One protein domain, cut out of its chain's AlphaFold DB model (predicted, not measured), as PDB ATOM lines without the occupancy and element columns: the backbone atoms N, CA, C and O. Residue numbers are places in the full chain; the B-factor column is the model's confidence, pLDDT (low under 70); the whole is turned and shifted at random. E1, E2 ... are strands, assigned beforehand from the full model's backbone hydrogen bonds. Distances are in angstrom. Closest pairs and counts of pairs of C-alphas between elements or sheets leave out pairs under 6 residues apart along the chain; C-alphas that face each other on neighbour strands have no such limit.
ATOM      1  N   CYS A 188     -49.422 -30.969  37.699       95.44
ATOM      2  CA  CYS A 188     -49.672 -29.833  38.594       95.44
ATOM      3  C   CYS A 188     -49.402 -30.118  40.087       95.44
ATOM      4  O   CYS A 188     -49.898 -29.413  40.965       95.44
ATOM      5  N   TRP A 189     -48.585 -31.132  40.383       96.56
ATOM      6  CA  TRP A 189     -48.072 -31.430  41.719       96.56
ATOM      7  C   TRP A 189     -46.616 -31.914  41.651       96.56
ATOM      8  O   TRP A 189     -46.191 -32.454  40.622       96.56
ATOM      9  N   PRO A 190     -45.826 -31.739  42.729       96.62
ATOM     10  CA  PRO A 190     -44.469 -32.273  42.804       96.62
ATOM     11  C   PRO A 190     -44.459 -33.791  42.651       96.62
ATOM     12  O   PRO A 190     -45.321 -34.487  43.193       96.62
ATOM     13  N   ARG A 191     -43.459 -34.312  41.944       94.94
ATOM     14  CA  ARG A 191     -43.342 -35.739  41.665       94.94
ATOM     15  C   ARG A 191     -41.978 -36.260  42.089       94.94
ATOM     16  O   ARG A 191     -40.950 -35.776  41.623       94.94
ATOM     17  N   ARG A 192     -42.010 -37.298  42.922       93.25
ATOM     18  CA  ARG A 192     -40.877 -38.169  43.237       93.25
ATOM     19  C   ARG A 192     -41.090 -39.500  42.530       93.25
ATOM     20  O   ARG A 192     -42.116 -40.141  42.758       93.25
ATOM     21  N   ALA A 193     -40.166 -39.917  41.671       93.44
ATOM     22  CA  ALA A 193     -40.317 -41.156  40.912       93.44
ATOM     23  C   ALA A 193     -38.981 -41.854  40.649       93.44
ATOM     24  O   ALA A 193     -37.960 -41.208  40.427       93.44
ATOM     25  N   VAL A 194     -39.016 -43.188  40.634       93.00
ATOM     26  CA  VAL A 194     -37.923 -44.002  40.097       93.00
ATOM     27  C   VAL A 194     -38.065 -44.013  38.577       93.00
ATOM     28  O   VAL A 194     -39.061 -44.515  38.055       93.00
ATOM     29  N   VAL A 195     -37.091 -43.440  37.877       92.31
ATOM     30  CA  VAL A 195     -37.086 -43.304  36.414       92.31
ATOM     31  C   VAL A 195     -35.886 -44.026  35.817       92.31
ATOM     32  O   VAL A 195     -34.846 -44.154  36.461       92.31
ATOM     33  N   GLN A 196     -36.031 -44.502  34.583       91.62
ATOM     34  CA  GLN A 196     -34.911 -45.031  33.817       91.62
ATOM     35  C   GLN A 196     -34.126 -43.869  33.203       91.62
ATOM     36  O   GLN A 196     -34.695 -43.034  32.503       91.62
ATOM     37  N   LEU A 197     -32.831 -43.814  33.494       88.44
ATOM     38  CA  LEU A 197     -31.903 -42.834  32.948       88.44
ATOM     39  C   LEU A 197     -31.410 -43.257  31.553       88.44
ATOM     40  O   LEU A 197     -31.328 -44.459  31.273       88.44
ATOM     41  N   PRO A 198     -31.037 -42.287  30.698       83.94
ATOM     42  CA  PRO A 198     -30.237 -42.558  29.505       83.94
ATOM     43  C   PRO A 198     -28.816 -43.023  29.884       83.94
ATOM     44  O   PRO A 198     -28.411 -42.939  31.043       83.94
ATOM     45  N   ASP A 199     -28.035 -43.488  28.904       76.12
ATOM     46  CA  ASP A 199     -26.722 -44.124  29.132       76.12
ATOM     47  C   ASP A 199     -25.687 -43.233  29.853       76.12
ATOM     48  O   ASP A 199     -24.771 -43.738  30.505       76.12
ATOM     49  N   ALA A 200     -25.827 -41.907  29.767       68.88
ATOM     50  CA  ALA A 200     -24.965 -40.956  30.463       68.88
ATOM     51  C   ALA A 200     -25.386 -40.813  31.934       68.88
ATOM     52  O   ALA A 200     -26.316 -40.078  32.247       68.88
ATOM     53  N   ILE A 201     -24.683 -41.498  32.839       71.56
ATOM     54  CA  ILE A 201     -24.999 -41.520  34.273       71.56
ATOM     55  C   ILE A 201     -24.069 -40.562  35.035       71.56
ATOM     56  O   ILE A 201     -22.851 -40.748  35.002       71.56
ATOM     57  N   PRO A 202     -24.606 -39.568  35.761       69.62
ATOM     58  CA  PRO A 202     -23.814 -38.768  36.693       69.62
ATOM     59  C   PRO A 202     -23.188 -39.630  37.803       69.62
ATOM     60  O   PRO A 202     -23.882 -40.400  38.463       69.62
ATOM     61  N   GLU A 203     -21.885 -39.465  38.058       69.00
ATOM     62  CA  GLU A 203     -21.100 -40.309  38.987       69.00
ATOM     63  C   GLU A 203     -21.612 -40.328  40.439       69.00
ATOM     64  O   GLU A 203     -21.299 -41.245  41.193       69.00
ATOM     65  N   LYS A 204     -22.379 -39.312  40.849       73.81
ATOM     66  CA  LYS A 204     -22.833 -39.118  42.235       73.81
ATOM     67  C   LYS A 204     -24.240 -39.644  42.527       73.81
ATOM     68  O   LYS A 204     -24.708 -39.434  43.640       73.81
ATOM     69  N   LEU A 205     -24.908 -40.278  41.563       82.00
ATOM     70  CA  LEU A 205     -26.260 -40.808  41.752       82.00
ATOM     71  C   LEU A 205     -26.229 -42.251  42.251       82.00
ATOM     72  O   LEU A 205     -25.563 -43.120  41.679       82.00
ATOM     73  N   VAL A 206     -27.033 -42.528  43.270       81.56
ATOM     74  CA  VAL A 206     -27.407 -43.876  43.656       81.56
ATOM     75  C   VAL A 206     -28.290 -44.440  42.562       81.56
ATOM     76  O   VAL A 206     -29.440 -44.053  42.352       81.56
ATOM     77  N   THR A 207     -27.717 -45.400  41.853       88.31
ATOM     78  CA  THR A 207     -28.360 -46.027  40.717       88.31
ATOM     79  C   THR A 207     -28.600 -47.505  40.949       88.31
ATOM     80  O   THR A 207     -27.890 -48.178  41.698       88.31
ATOM     81  N   GLN A 208     -29.611 -48.031  40.268       90.56
ATOM     82  CA  GLN A 208     -29.881 -49.460  40.210       90.56
ATOM     83  C   GLN A 208     -29.825 -49.922  38.757       90.56
ATOM     84  O   GLN A 208     -30.656 -49.525  37.941       90.56
ATOM     85  N   LYS A 209     -28.864 -50.789  38.430       90.06
ATOM     86  CA  LYS A 209     -28.786 -51.415  37.105       90.06
ATOM     87  C   LYS A 209     -29.852 -52.493  36.958       90.06
ATOM     88  O   LYS A 209     -30.074 -53.286  37.872       90.06
ATOM     89  N   LEU A 210     -30.486 -52.534  35.793       87.69
ATOM     90  CA  LEU A 210     -31.471 -53.553  35.450       87.69
ATOM     91  C   LEU A 210     -30.807 -54.748  34.765       87.69
ATOM     92  O   LEU A 210     -29.891 -54.578  33.959       87.69
ATOM     93  N   LYS A 211     -31.310 -55.964  35.025       83.62
ATOM     94  CA  LYS A 211     -30.833 -57.190  34.351       83.62
ATOM     95  C   LYS A 211     -31.046 -57.141  32.834       83.62
ATOM     96  O   LYS A 211     -30.222 -57.650  32.086       83.62
ATOM     97  N   CYS A 212     -32.131 -56.509  32.382       76.50
ATOM     98  CA  CYS A 212     -32.472 -56.334  30.968       76.50
ATOM     99  C   CYS A 212     -31.744 -55.163  30.283       76.50
ATOM    100  O   CYS A 212     -32.043 -54.856  29.132       76.50
ATOM    101  N   GLY A 213     -30.816 -54.497  30.977       83.12
ATOM    102  CA  GLY A 213     -30.195 -53.259  30.517       83.12
ATOM    103  C   GLY A 213     -30.967 -52.013  30.958       83.12
ATOM    104  O   GLY A 213     -32.174 -52.051  31.199       83.12
ATOM    105  N   GLY A 214     -30.237 -50.906  31.091       86.50
ATOM    106  CA  GLY A 214     -30.737 -49.647  31.636       86.50
ATOM    107  C   GLY A 214     -30.398 -49.443  33.113       86.50
ATOM    108  O   GLY A 214     -30.043 -50.373  33.845       86.50
ATOM    109  N   THR A 215     -30.511 -48.190  33.544       91.06
ATOM    110  CA  THR A 215     -30.157 -47.754  34.893       91.06
ATOM    111  C   THR A 215     -31.297 -46.936  35.474       91.06
ATOM    112  O   THR A 215     -31.792 -46.025  34.824       91.06
ATOM    113  N   LEU A 216     -31.723 -47.258  36.690       92.06
ATOM    114  CA  LEU A 216     -32.736 -46.511  37.424       92.06
ATOM    115  C   LEU A 216     -32.093 -45.502  38.373       92.06
ATOM    116  O   LEU A 216     -31.062 -45.805  38.972       92.06
ATOM    117  N   ALA A 217     -32.760 -44.369  38.574       92.25
ATOM    118  CA  ALA A 217     -32.470 -43.419  39.646       92.25
ATOM    119  C   ALA A 217     -33.767 -42.848  40.230       92.25
ATOM    120  O   ALA A 217     -34.804 -42.822  39.560       92.25
ATOM    121  N   LEU A 218     -33.709 -42.393  41.481       92.75
ATOM    122  CA  LEU A 218     -34.800 -41.658  42.113       92.75
ATOM    123  C   LEU A 218     -34.666 -40.168  41.793       92.75
ATOM    124  O   LEU A 218     -33.614 -39.581  42.022       92.75
ATOM    125  N   VAL A 219     -35.736 -39.555  41.293       92.44
ATOM    126  CA  VAL A 219     -35.725 -38.148  40.882       92.44
ATOM    127  C   VAL A 219     -36.897 -37.400  41.501       92.44
ATOM    128  O   VAL A 219     -38.036 -37.870  41.450       92.44
ATOM    129  N   ASP A 220     -36.596 -36.217  42.040       93.44
ATOM    130  CA  ASP A 220     -37.570 -35.229  42.498       93.44
ATOM    131  C   ASP A 220     -37.679 -34.090  41.491       93.44
ATOM    132  O   ASP A 220     -36.680 -33.465  41.120       93.44
ATOM    133  N   VAL A 221     -38.908 -33.797  41.078       94.31
ATOM    134  CA  VAL A 221     -39.207 -32.698  40.163       94.31
ATOM    135  C   VAL A 221     -40.385 -31.888  40.714       94.31
ATOM    136  O   VAL A 221     -41.409 -32.475  41.089       94.31
ATOM    137  N   PRO A 222     -40.283 -30.547  40.786       94.75
ATOM    138  CA  PRO A 222     -41.398 -29.708  41.212       94.75
ATOM    139  C   PRO A 222     -42.591 -29.826  40.255       94.75
ATOM    140  O   PRO A 222     -42.474 -30.323  39.136       94.75
ATOM    141  N   SER A 223     -43.759 -29.376  40.711       95.31
ATOM    142  CA  SER A 223     -44.963 -29.259  39.879       95.31
ATOM    143  C   SER A 223     -44.692 -28.422  38.629       95.31
ATOM    144  O   SER A 223     -44.136 -27.333  38.766       95.31
ATOM    145  N   MET A 224     -45.160 -28.873  37.460       92.44
ATOM    146  CA  MET A 224     -45.130 -28.116  36.196       92.44
ATOM    147  C   MET A 224     -43.753 -27.492  35.913       92.44
ATOM    148  O   MET A 224     -43.646 -26.330  35.525       92.44
ATOM    149  N   GLY A 225     -42.684 -28.243  36.177       90.38
ATOM    150  CA  GLY A 225     -41.323 -27.719  36.206       90.38
ATOM    151  C   GLY A 225     -40.276 -28.754  35.828       90.38
ATOM    152  O   GLY A 225     -40.587 -29.833  35.323       90.38
ATOM    153  N   TYR A 226     -39.014 -28.412  36.071       91.31
ATOM    154  CA  TYR A 226     -37.880 -29.283  35.788       91.31
ATOM    155  C   TYR A 226     -36.879 -29.299  36.944       91.31
ATOM    156  O   TYR A 226     -36.902 -28.437  37.822       91.31
ATOM    157  N   SER A 227     -36.007 -30.304  36.944       88.81
ATOM    158  CA  SER A 227     -34.925 -30.466  37.912       88.81
ATOM    159  C   SER A 227     -33.683 -31.023  37.223       88.81
ATOM    160  O   SER A 227     -33.790 -31.858  36.322       88.81
ATOM    161  N   VAL A 228     -32.502 -30.562  37.639       87.44
ATOM    162  CA  VAL A 228     -31.224 -31.137  37.201       87.44
ATOM    163  C   VAL A 228     -30.937 -32.363  38.062       87.44
ATOM    164  O   VAL A 228     -30.847 -32.270  39.286       87.44
ATOM    165  N   VAL A 229     -30.776 -33.520  37.427       85.81
ATOM    166  CA  VAL A 229     -30.539 -34.793  38.111       85.81
ATOM    167  C   VAL A 229     -29.057 -34.888  38.485       85.81
ATOM    168  O   VAL A 229     -28.239 -35.379  37.710       85.81
TER     169      VAL A 229
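Overview. This is residues 188 to 229 of the 340 residues of the protein "Alpha-mannosidase 2C1-like" of Paramuricea clavata (UniProt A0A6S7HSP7). Two long strands, E1 and E3, lie side by side and run opposite ways as a narrow ribbon, with the short strand E2 along the first residues of E3 on its other side; a wide loop, residues 198 to 206, leads from E1 round to E2. At the far end of E3 the chain turns sharply and folds back into E4, a short strand outside this small sheet. The printed part has 42 residues, with no named helix and four named strands in the order E1, E2, E3, E4; the sheet's order is E1, E3, E2, all antiparallel, and the class is all strand. The whole is elongated, spanning 33 by 19 by 14 A, and only just loose, close to compact, with a radius of gyration of the C-alphas of 11.3 A.

Along the chain. The longest strands by residues are E1 and E3, with 7 each. E3, residues 215 to 221, measures 18.3 A from first to last C-alpha, with C-alpha 215 at (-30.157, -47.754, 34.893). E1, residues 191 to 197, measures 16.0 A and begins with C-alpha 191 at (-43.342, -35.739, 41.665). E2, residues 207 to 209, measures 6.5 A. E4, residues 225 to 228, measures 10.7 A and ends with C-alpha 228 at (-31.224, -31.137, 37.201).

Arrangement. E3 is the inner strand of the sheet, and E1 and E2 are its edge strands. E1 and E3 are antiparallel, with 151 degrees between their directions; the C-alphas of Val 194 and Leu 218 face each other at 4.4 A. Across this pair N 191 and O 221 are within hydrogen-bond range at 2.9 A, and N 197 and O 215 at 2.8 A. E2 and E3 form an antiparallel hairpin, with 147 degrees between their directions. The C-alphas of Lys 209 and Thr 215 face each other at 4.5 A, and N 216 and O 208 are within hydrogen-bond range at 2.8 A. E4 pairs with no named strand; its closest C-alphas to E3 are those of Ser 227 and Val 221, 5.3 A apart. E4 is apart from E1 and from E2, and E1 and E2 are apart from each other.

Size, cuts and confidence. The two C-alphas farthest apart are those of Cys 188 and Lys 211, at 33.5 A. The printed part runs from 188 to 229 and has no cut. The links from E2 to E3 and from E3 to E4 are tight, with 5 and 3 residues, and the link from E1 to E2, with 9 residues, is short. The mean pLDDT of the printed part is 87.5, and residue 200 and residues 202 to 203 are under 70.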